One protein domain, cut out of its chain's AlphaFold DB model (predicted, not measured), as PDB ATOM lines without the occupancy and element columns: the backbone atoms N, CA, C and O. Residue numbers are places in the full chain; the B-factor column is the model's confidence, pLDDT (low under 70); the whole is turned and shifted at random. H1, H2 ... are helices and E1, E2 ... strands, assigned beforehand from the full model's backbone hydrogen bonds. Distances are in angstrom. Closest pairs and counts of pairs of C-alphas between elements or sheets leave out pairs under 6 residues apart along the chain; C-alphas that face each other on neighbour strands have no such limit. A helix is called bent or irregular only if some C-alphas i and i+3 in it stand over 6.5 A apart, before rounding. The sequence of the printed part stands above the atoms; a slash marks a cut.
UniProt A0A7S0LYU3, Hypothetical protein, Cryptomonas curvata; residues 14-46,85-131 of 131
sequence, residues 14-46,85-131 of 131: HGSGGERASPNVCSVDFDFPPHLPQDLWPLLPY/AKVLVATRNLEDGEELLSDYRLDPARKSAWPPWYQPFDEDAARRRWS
ATOM      1  N   HIS A  14     208.637 143.391 150.982       94.12
ATOM      2  CA  HIS A  14     209.609 144.464 150.866       94.12
ATOM      3  C   HIS A  14     210.490 144.554 152.117       94.12
ATOM      4  O   HIS A  14     209.968 144.649 153.225       94.12
ATOM      5  N   GLY A  15     211.812 144.586 151.940       91.94
ATOM      6  CA  GLY A  15     212.737 144.929 153.021       91.94
ATOM      7  C   GLY A  15     212.854 146.445 153.197       91.94
ATOM      8  O   GLY A  15     213.368 147.115 152.306       91.94
ATOM      9  N   SER A  16     212.410 146.980 154.338       78.69
ATOM     10  CA  SER A  16     212.449 148.420 154.659       78.69
ATOM     11  C   SER A  16     213.788 148.909 155.239       78.69
ATOM     12  O   SER A  16     213.937 150.097 155.521       78.69
ATOM     13  N   GLY A  17     214.775 148.019 155.397       68.81
ATOM     14  CA  GLY A  17     216.109 148.342 155.913       68.81
ATOM     15  C   GLY A  17     216.289 148.112 157.418       68.81
ATOM     16  O   GLY A  17     215.339 148.072 158.194       68.81
ATOM     17  N   GLY A  18     217.547 147.913 157.826       69.12
ATOM     18  CA  GLY A  18     217.937 147.411 159.152       69.12
ATOM     19  C   GLY A  18     218.382 145.944 159.108       69.12
ATOM     20  O   GLY A  18     218.116 145.240 158.138       69.12
ATOM     21  N   GLU A  19     219.073 145.464 160.146       69.75
ATOM     22  CA  GLU A  19     219.737 144.144 160.143       69.75
ATOM     23  C   GLU A  19     218.773 142.974 159.857       69.75
ATOM     24  O   GLU A  19     219.103 142.078 159.087       69.75
ATOM     25  N   ARG A  20     217.543 143.025 160.390       73.38
ATOM     26  CA  ARG A  20     216.503 141.993 160.184       73.38
ATOM     27  C   ARG A  20     215.575 142.231 158.990       73.38
ATOM     28  O   ARG A  20     214.823 141.333 158.642       73.38
ATOM     29  N   ALA A  21     215.600 143.420 158.391       82.88
ATOM     30  CA  ALA A  21     214.696 143.818 157.305       82.88
ATOM     31  C   ALA A  21     215.461 144.190 156.021       82.88
ATOM     32  O   ALA A  21     214.958 144.926 155.168       82.88
ATOM     33  N   SER A  22     216.703 143.710 155.901       92.06
ATOM     34  CA  SER A  22     217.536 143.901 154.717       92.06
ATOM     35  C   SER A  22     217.134 142.906 153.622       92.06
ATOM     36  O   SER A  22     217.019 141.714 153.912       92.06
ATOM     37  N   PRO A  23     216.955 143.353 152.368       94.75
ATOM     38  CA  PRO A  23     216.696 142.469 151.240       94.75
ATOM     39  C   PRO A  23     217.759 141.371 151.104       94.75
ATOM     40  O   PRO A  23     218.958 141.651 151.034       94.75
ATOM     41  N   ASN A  24     217.311 140.122 151.038       95.19
ATOM     42  CA  ASN A  24     218.144 138.919 150.938       95.19
ATOM     43  C   ASN A  24     217.893 138.134 149.637       95.19
ATOM     44  O   ASN A  24     218.608 137.173 149.346       95.19
ATOM     45  N   VAL A  25     216.928 138.573 148.823       95.69
ATOM     46  CA  VAL A  25     216.684 138.070 147.470       95.69
ATOM     47  C   VAL A  25     216.537 139.216 146.471       95.69
ATOM     48  O   VAL A  25     216.090 140.314 146.805       95.69
ATOM     49  N   CYS A  26     216.881 138.957 145.212       93.12
ATOM     50  CA  CYS A  26     216.600 139.851 144.096       93.12
ATOM     51  C   CYS A  26     215.786 139.133 143.013       93.12
ATOM     52  O   CYS A  26     215.986 137.951 142.736       93.12
ATOM     53  N   SER A  27     214.846 139.853 142.397       90.44
ATOM     54  CA  SER A  27     214.104 139.342 141.241       90.44
ATOM     55  C   SER A  27     214.929 139.539 139.978       90.44
ATOM     56  O   SER A  27     215.342 140.660 139.677       90.44
ATOM     57  N   VAL A  28     215.087 138.469 139.207       90.12
ATOM     58  CA  VAL A  28     215.797 138.463 137.926       90.12
ATOM     59  C   VAL A  28     214.870 137.896 136.860       90.12
ATOM     60  O   VAL A  28     214.176 136.905 137.101       90.12
ATOM     61  N   ASP A  29     214.824 138.544 135.697       87.88
ATOM     62  CA  ASP A  29     214.131 137.992 134.537       87.88
ATOM     63  C   ASP A  29     214.915 136.778 134.028       87.88
ATOM     64  O   ASP A  29     216.133 136.833 133.857       87.88
ATOM     65  N   PHE A  30     214.216 135.667 133.831       85.00
ATOM     66  CA  PHE A  30     214.817 134.410 133.414       85.00
ATOM     67  C   PHE A  30     213.933 133.740 132.375       85.00
ATOM     68  O   PHE A  30     212.756 133.479 132.620       85.00
ATOM     69  N   ASP A  31     214.523 133.429 131.233       84.62
ATOM     70  CA  ASP A  31     213.838 132.794 130.121       84.62
ATOM     71  C   ASP A  31     214.128 131.290 130.148       84.62
ATOM     72  O   ASP A  31     215.266 130.855 129.965       84.62
ATOM     73  N   PHE A  32     213.099 130.477 130.386       78.81
ATOM     74  CA  PHE A  32     213.246 129.026 130.316       78.81
ATOM     75  C   PHE A  32     213.358 128.567 128.855       78.81
ATOM     76  O   PHE A  32     212.650 129.095 127.984       78.81
ATOM     77  N   PRO A  33     214.201 127.553 128.574       77.56
ATOM     78  CA  PRO A  33     214.335 127.009 127.234       77.56
ATOM     79  C   PRO A  33     213.016 126.367 126.772       77.56
ATOM     80  O   PRO A  33     212.283 125.789 127.579       77.56
ATOM     81  N   PRO A  34     212.722 126.400 125.463       68.19
ATOM     82  CA  PRO A  34     211.445 125.935 124.918       68.19
ATOM     83  C   PRO A  34     211.300 124.408 124.970       68.19
ATOM     84  O   PRO A  34     210.196 123.882 124.885       68.19
ATOM     85  N   HIS A  35     212.415 123.693 125.112       74.31
ATOM     86  CA  HIS A  35     212.502 122.235 125.178       74.31
ATOM     87  C   HIS A  35     212.678 121.742 126.623       74.31
ATOM     88  O   HIS A  35     213.383 120.764 126.871       74.31
ATOM     89  N   LEU A  36     212.057 122.430 127.587       76.06
ATOM     90  CA  LEU A  36     212.025 121.979 128.975       76.06
ATOM     91  C   LEU A  36     211.381 120.578 129.046       76.06
ATOM     92  O   LEU A  36     210.302 120.396 128.467       76.06
ATOM     93  N   PRO A  37     211.991 119.605 129.750       81.44
ATOM     94  CA  PRO A  37     211.376 118.304 129.996       81.44
ATOM     95  C   PRO A  37     209.935 118.434 130.517       81.44
ATOM     96  O   PRO A  37     209.640 119.293 131.353       81.44
ATOM     97  N   GLN A  38     209.019 117.621 129.980       72.88
ATOM     98  CA  GLN A  38     207.575 117.753 130.223       72.88
ATOM     99  C   GLN A  38     207.193 117.555 131.700       72.88
ATOM    100  O   GLN A  38     206.233 118.147 132.188       72.88
ATOM    101  N   ASP A  39     207.974 116.762 132.427       80.38
ATOM    102  CA  ASP A  39     207.876 116.543 133.871       80.38
ATOM    103  C   ASP A  39     208.159 117.808 134.699       80.38
ATOM    104  O   ASP A  39     207.657 117.928 135.816       80.38
ATOM    105  N   LEU A  40     208.884 118.787 134.147       78.12
ATOM    106  CA  LEU A  40     209.163 120.067 134.802       78.12
ATOM    107  C   LEU A  40     208.111 121.145 134.507       78.12
ATOM    108  O   LEU A  40     208.087 122.179 135.175       78.12
ATOM    109  N   TRP A  41     207.211 120.931 133.543       75.06
ATOM    110  CA  TRP A  41     206.190 121.921 133.177       75.06
ATOM    111  C   TRP A  41     205.275 122.348 134.336       75.06
ATOM    112  O   TRP A  41     204.975 123.539 134.421       75.06
ATOM    113  N   PRO A  42     204.863 121.463 135.269       75.75
ATOM    114  CA  PRO A  42     204.061 121.869 136.427       75.75
ATOM    115  C   PRO A  42     204.764 122.862 137.363       75.75
ATOM    116  O   PRO A  42     204.099 123.531 138.153       75.75
ATOM    117  N   LEU A  43     206.096 122.949 137.289       75.19
ATOM    118  CA  LEU A  43     206.910 123.859 138.091       75.19
ATOM    119  C   LEU A  43     207.035 125.246 137.458       75.19
ATOM    120  O   LEU A  43     207.403 126.196 138.151       75.19
ATOM    121  N   LEU A  44     206.683 125.405 136.179       74.38
ATOM    122  CA  LEU A  44     206.732 126.704 135.523       74.38
ATOM    123  C   LEU A  44     205.721 127.658 136.183       74.38
ATOM    124  O   LEU A  44     204.520 127.370 136.214       74.38
ATOM    125  N   PRO A  45     206.169 128.817 136.700       64.31
ATOM    126  CA  PRO A  45     205.307 129.758 137.419       64.31
ATOM    127  C   PRO A  45     204.303 130.476 136.500       64.31
ATOM    128  O   PRO A  45     203.499 131.272 136.975       64.31
ATOM    129  N   TYR A  46     204.337 130.191 135.193       60.62
ATOM    130  CA  TYR A  46     203.549 130.847 134.155       60.62
ATOM    131  C   TYR A  46     202.591 129.879 133.448       60.62
ATOM    132  O   TYR A  46     202.504 129.840 132.222       60.62
ATOM    133  N   ALA A  85     210.007 134.058 132.517       79.75
ATOM    134  CA  ALA A  85     209.731 133.925 133.929       79.75
ATOM    135  C   ALA A  85     210.519 134.961 134.734       79.75
ATOM    136  O   ALA A  85     211.356 135.708 134.229       79.75
ATOM    137  N   LYS A  86     210.218 135.003 136.029       85.00
ATOM    138  CA  LYS A  86     211.036 135.679 137.029       85.00
ATOM    139  C   LYS A  86     211.470 134.658 138.059       85.00
ATOM    140  O   LYS A  86     210.648 133.869 138.522       85.00
ATOM    141  N   VAL A  87     212.743 134.704 138.414       89.25
ATOM    142  CA  VAL A  87     213.324 133.905 139.492       89.25
ATOM    143  C   VAL A  87     213.793 134.821 140.610       89.25
ATOM    144  O   VAL A  87     214.103 135.995 140.389       89.25
ATOM    145  N   LEU A  88     213.822 134.276 141.819       92.62
ATOM    146  CA  LEU A  88     214.375 134.934 142.991       92.62
ATOM    147  C   LEU A  88     215.765 134.361 143.229       92.62
ATOM    148  O   LEU A  88     215.918 133.149 143.374       92.62
ATOM    149  N   VAL A  89     216.770 135.227 143.247       94.56
ATOM    150  CA  VAL A  89     218.160 134.847 143.497       94.56
ATOM    151  C   VAL A  89     218.548 135.355 144.874       94.56
ATOM    152  O   VAL A  89     218.389 136.541 145.161       94.56
ATOM    153  N   ALA A  90     219.048 134.465 145.728       96.00
ATOM    154  CA  ALA A  90     219.568 134.848 147.032       96.00
ATOM    155  C   ALA A  90     220.823 135.721 146.869       96.00
ATOM    156  O   ALA A  90     221.713 135.402 146.081       96.00
ATOM    157  N   THR A  91     220.898 136.827 147.606       93.88
ATOM    158  CA  THR A  91     222.049 137.753 147.574       93.88
ATOM    159  C   THR A  91     223.114 137.404 148.612       93.88
ATOM    160  O   THR A  91     224.229 137.921 148.562       93.88
ATOM    161  N   ARG A  92     222.777 136.504 149.538       94.25
ATOM    162  CA  ARG A  92     223.659 135.888 150.529       94.25
ATOM    163  C   ARG A  92     223.146 134.492 150.880       94.25
ATOM    164  O   ARG A  92     222.077 134.093 150.427       94.25
ATOM    165  N   ASN A  93     223.881 133.773 151.723       95.81
ATOM    166  CA  ASN A  93     223.374 132.536 152.315       95.81
ATOM    167  C   ASN A  93     222.112 132.825 153.141       95.81
ATOM    168  O   ASN A  93     222.072 133.820 153.873       95.81
ATOM    169  N   LEU A  94     221.107 131.963 152.992       94.12
ATOM    170  CA  LEU A  94     219.829 132.034 153.696       94.12
ATOM    171  C   LEU A  94     219.789 130.988 154.811       94.12
ATOM    172  O   LEU A  94     220.337 129.893 154.653       94.12
ATOM    173  N   GLU A  95     219.129 131.326 155.911       94.69
ATOM    174  CA  GLU A  95     218.882 130.415 157.028       94.69
ATOM    175  C   GLU A  95     217.516 129.722 156.897       94.69
ATOM    176  O   GLU A  95     216.602 130.212 156.230       94.69
ATOM    177  N   ASP A  96     217.363 128.558 157.533       94.81
ATOM    178  CA  ASP A  96     216.068 127.875 157.573       94.81
ATOM    179  C   ASP A  96     215.048 128.690 158.383       94.81
ATOM    180  O   ASP A  96     215.352 129.209 159.458       94.81
ATOM    181  N   GLY A  97     213.832 128.819 157.850       92.25
ATOM    182  CA  GLY A  97     212.780 129.662 158.425       92.25
ATOM    183  C   GLY A  97     212.987 131.174 158.259       92.25
ATOM    184  O   GLY A  97     212.164 131.945 158.755       92.25
ATOM    185  N   GLU A  98     214.043 131.613 157.567       92.75
ATOM    186  CA  GLU A  98     214.281 133.028 157.284       92.75
ATOM    187  C   GLU A  98     213.229 133.601 156.315       92.75
ATOM    188  O   GLU A  98     212.885 132.986 155.302       92.75
ATOM    189  N   GLU A  99     212.721 134.804 156.600       93.06
ATOM    190  CA  GLU A  99     211.810 135.502 155.690       93.06
ATOM    191  C   GLU A  99     212.551 135.990 154.439       93.06
ATOM    192  O   GLU A  99     213.623 136.585 154.524       93.06
ATOM    193  N   LEU A 100     211.954 135.787 153.262       94.38
ATOM    194  CA  LEU A 100     212.493 136.301 152.007       94.38
ATOM    195  C   LEU A 100     212.040 137.745 151.786       94.38
ATOM    196  O   LEU A 100     210.846 138.030 151.656       94.38
ATOM    197  N   LEU A 101     213.012 138.645 151.679       95.38
ATOM    198  CA  LEU A 101     212.806 140.076 151.521       95.38
ATOM    199  C   LEU A 101     213.469 140.577 150.240       95.38
ATOM    200  O   LEU A 101     214.634 140.287 149.960       95.38
ATOM    201  N   SER A 102     212.734 141.383 149.481       94.69
ATOM    202  CA  SER A 102     213.191 142.001 148.240       94.69
ATOM    203  C   SER A 102     213.131 143.524 148.325       94.69
ATOM    204  O   SER A 102     212.269 144.121 148.974       94.69
ATOM    205  N   ASP A 103     214.038 144.183 147.620       93.62
ATOM    206  CA  ASP A 103     213.925 145.609 147.351       93.62
ATOM    207  C   ASP A 103     212.984 145.813 146.157       93.62
ATOM    208  O   ASP A 103     213.338 145.519 145.012       93.62
ATOM    209  N   TYR A 104     211.765 146.297 146.416       93.12
ATOM    210  CA  TYR A 104     210.752 146.462 145.371       93.12
ATOM    211  C   TYR A 104     211.126 147.545 144.358       93.12
ATOM    212  O   TYR A 104     210.635 147.494 143.229       93.12
ATOM    213  N   ARG A 105     211.993 148.500 144.734       92.62
ATOM    214  CA  ARG A 105     212.457 149.604 143.877       92.62
ATOM    215  C   ARG A 105     211.324 150.249 143.086       92.62
ATOM    216  O   ARG A 105     211.375 150.309 141.854       92.62
ATOM    217  N   LEU A 106     210.286 150.706 143.787       93.44
ATOM    218  CA  LEU A 106     209.208 151.466 143.160       93.44
ATOM    219  C   LEU A 106     209.774 152.698 142.440       93.44
ATOM    220  O   LEU A 106     210.787 153.258 142.856       93.44
ATOM    221  N   ASP A 107     209.104 153.103 141.361       94.75
ATOM    222  CA  ASP A 107     209.490 154.241 140.522       94.75
ATOM    223  C   ASP A 107     209.645 155.530 141.357       94.75
ATOM    224  O   ASP A 107     208.639 156.020 141.893       94.75
ATOM    225  N   PRO A 108     210.864 156.103 141.459       93.69
ATOM    226  CA  PRO A 108     211.115 157.352 142.177       93.69
ATOM    227  C   PRO A 108     210.300 158.542 141.662       93.69
ATOM    228  O   PRO A 108     209.941 159.414 142.453       93.69
ATOM    229  N   ALA A 109     209.954 158.576 140.370       94.06
ATOM    230  CA  ALA A 109     209.140 159.645 139.792       94.06
ATOM    231  C   ALA A 109     207.679 159.601 140.277       94.06
ATOM    232  O   ALA A 109     206.963 160.599 140.193       94.06
ATOM    233  N   ARG A 110     207.233 158.465 140.830       94.19
ATOM    234  CA  ARG A 110     205.873 158.248 141.354       94.19
ATOM    235  C   ARG A 110     205.810 158.236 142.879       94.19
ATOM    236  O   ARG A 110     204.889 157.653 143.445       94.19
ATOM    237  N   LYS A 111     206.752 158.907 143.550       92.69
ATOM    238  CA  LYS A 111     206.846 158.947 145.020       92.69
ATOM    239  C   LYS A 111     205.543 159.352 145.720       92.69
ATOM    240  O   LYS A 111     205.223 158.806 146.769       92.69
ATOM    241  N   SER A 112     204.760 160.260 145.134       94.88
ATOM    242  CA  SER A 112     203.459 160.684 145.678       94.88
ATOM    243  C   SER A 112     202.373 159.599 145.647       94.88
ATOM    244  O   SER A 112     201.388 159.717 146.368       94.88
ATOM    245  N   ALA A 113     202.540 158.557 144.828       95.56
ATOM    246  CA  ALA A 113     201.616 157.431 144.697       95.56
ATOM    247  C   ALA A 113     202.103 156.166 145.428       95.56
ATOM    248  O   ALA A 113     201.489 155.106 145.300       95.56
ATOM    249  N   TRP A 114     203.219 156.242 146.159       94.69
ATOM    250  CA  TRP A 114     203.730 155.098 146.905       94.69
ATOM    251  C   TRP A 114     202.809 154.743 148.082       94.69
ATOM    252  O   TRP A 114     202.245 155.637 148.718       94.69
ATOM    253  N   PRO A 115     202.664 153.445 148.411       94.31
ATOM    254  CA  PRO A 115     201.973 153.037 149.624       94.31
ATOM    255  C   PRO A 115     202.633 153.642 150.877       94.31
ATOM    256  O   PRO A 115     203.860 153.704 150.927       94.31
ATOM    257  N   PRO A 116     201.870 154.004 151.929       93.44
ATOM    258  CA  PRO A 116     202.432 154.634 153.131       93.44
ATOM    259  C   PRO A 116     203.476 153.794 153.877       93.44
ATOM    260  O   PRO A 116     204.285 154.338 154.620       93.44
ATOM    261  N   TRP A 117     203.445 152.470 153.706       90.69
ATOM    262  CA  TRP A 117     204.393 151.539 154.321       90.69
ATOM    263  C   TRP A 117     205.708 151.407 153.541       90.69
ATOM    264  O   TRP A 117     206.652 150.805 154.047       90.69
ATOM    265  N   TYR A 118     205.775 151.908 152.305       92.62
ATOM    266  CA  TYR A 118     206.938 151.722 151.449       92.62
ATOM    267  C   TYR A 118     208.018 152.758 151.763       92.62
ATOM    268  O   TYR A 118     207.801 153.965 151.651       92.62
ATOM    269  N   GLN A 119     209.209 152.264 152.083       90.94
ATOM    270  CA  GLN A 119     210.405 153.068 152.266       90.94
ATOM    271  C   GLN A 119     211.533 152.446 151.440       90.94
ATOM    272  O   GLN A 119     211.874 151.297 151.691       90.94
ATOM    273  N   PRO A 120     212.133 153.168 150.478       90.50
ATOM    274  CA  PRO A 120     213.161 152.597 149.616       90.50
ATOM    275  C   PRO A 120     214.378 152.146 150.432       90.50
ATOM    276  O   PRO A 120     214.893 152.907 151.251       90.50
ATOM    277  N   PHE A 121     214.855 150.927 150.167       91.31
ATOM    278  CA  PHE A 121     216.064 150.388 150.794       91.31
ATOM    279  C   PHE A 121     217.335 151.057 150.248       91.31
ATOM    280  O   PHE A 121     218.190 151.495 151.013       91.31
ATOM    281  N   ASP A 122     217.437 151.167 148.919       90.62
ATOM    282  CA  ASP A 122     218.534 151.834 148.211       90.62
ATOM    283  C   ASP A 122     217.956 152.750 147.118       90.62
ATOM    284  O   ASP A 122     217.563 152.314 146.029       90.62
ATOM    285  N   GLU A 123     217.882 154.050 147.417       90.00
ATOM    286  CA  GLU A 123     217.347 155.036 146.478       90.00
ATOM    287  C   GLU A 123     218.206 155.195 145.213       90.00
ATOM    288  O   GLU A 123     217.665 155.473 144.140       90.00
ATOM    289  N   ASP A 124     219.526 155.016 145.306       92.31
ATOM    290  CA  ASP A 124     220.429 155.115 144.155       92.31
ATOM    291  C   ASP A 124     220.273 153.917 143.220       92.31
ATOM    292  O   ASP A 124     220.301 154.063 141.994       92.31
ATOM    293  N   ALA A 125     220.080 152.714 143.764       89.88
ATOM    294  CA  ALA A 125     219.720 151.541 142.972       89.88
ATOM    295  C   ALA A 125     218.342 151.688 142.315       89.88
ATOM    296  O   ALA A 125     218.184 151.298 141.156       89.88
ATOM    297  N   ALA A 126     217.360 152.269 143.013       91.19
ATOM    298  CA  ALA A 126     216.055 152.561 142.424       91.19
ATOM    299  C   ALA A 126     216.178 153.570 141.270       91.19
ATOM    300  O   ALA A 126     215.680 153.302 140.180       91.19
ATOM    301  N   ARG A 127     216.913 154.676 141.447       92.44
ATOM    302  CA  ARG A 127     217.159 155.656 140.373       92.44
ATOM    303  C   ARG A 127     217.804 155.024 139.140       92.44
ATOM    304  O   ARG A 127     217.297 155.218 138.044       92.44
ATOM    305  N   ARG A 128     218.856 154.214 139.315       93.62
ATOM    306  CA  ARG A 128     219.536 153.509 138.209       93.62
ATOM    307  C   ARG A 128     218.640 152.518 137.461       93.62
ATOM    308  O   ARG A 128     218.889 152.243 136.296       93.62
ATOM    309  N   ARG A 129     217.632 151.942 138.124       88.94
ATOM    310  CA  ARG A 129     216.669 151.027 137.486       88.94
ATOM    311  C   ARG A 129     215.687 151.763 136.571       88.94
ATOM    312  O   ARG A 129     215.209 151.165 135.614       88.94
ATOM    313  N   TRP A 130     215.345 153.002 136.919       91.31
ATOM    314  CA  TRP A 130     214.293 153.785 136.266       91.31
ATOM    315  C   TRP A 130     214.821 154.911 135.360       91.31
ATOM    316  O   TRP A 130     214.011 155.592 134.735       91.31
ATOM    317  N   SER A 131     216.144 155.110 135.290       83.12
ATOM    318  CA  SER A 131     216.825 155.977 134.313       83.12
ATOM    319  C   SER A 131     216.927 155.315 132.945       83.12
ATOM    320  O   SER A 131     216.663 156.010 131.943       83.12
TER     321      SER A 131
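What this domain is: This is residues 14 to 46 and 85 to 131 of the 131 residues of the protein "Hypothetical protein" of Cryptomonas curvata (UniProt A0A7S0LYU3). What shape is it? A bent two-stranded antiparallel ribbon, E1 - E2, lies in the middle; H1 sticks out past one end, and touching H2 and H3 sit towards the other. What builds it? The 80 printed residues, under half in named elements, hold E1, H1, E2, H2, H3 in order: class mixed, loose, radius of gyration of the C-alphas 15.8 A, spans 45 by 32 by 20 A.

How they stand to each other: How do strands pair? E1, residues 25 to 32, bends by 58 degrees at residue 29; N 28 and O 87 of E2, residues 85 to 90, are 2.9 A apart, within hydrogen-bond range. And helices? H2, residues 108 to 113, touches H3, residues 123 to 130, about perpendicular at 80 degrees; their closest C-alphas, Pro 108 and Arg 127, are 6.5 A apart. H1, residues 38 to 43, is apart from both. Every O i to N i+4 pair in H3 is within range; H1 and H2 each have 0 of 2, and 2 of 3 O i to N i+3 pairs.

Where its parts are: Where does E1 begin? C-alpha 25 is at (216.684, 138.070, 147.470); E1 spans 19.7 A, E2 16.4 A. Where does H3 end? C-alpha 130 is at (214.293, 153.785, 136.266).

The domain as a whole: What is cut? Residues 47 to 84 are not printed; C-alphas 46 and 85 are 6.9 A apart. What else? The E2 to H2 link is long; pLDDT is under 70 at residues 17 to 19, 34 and 45 to 46.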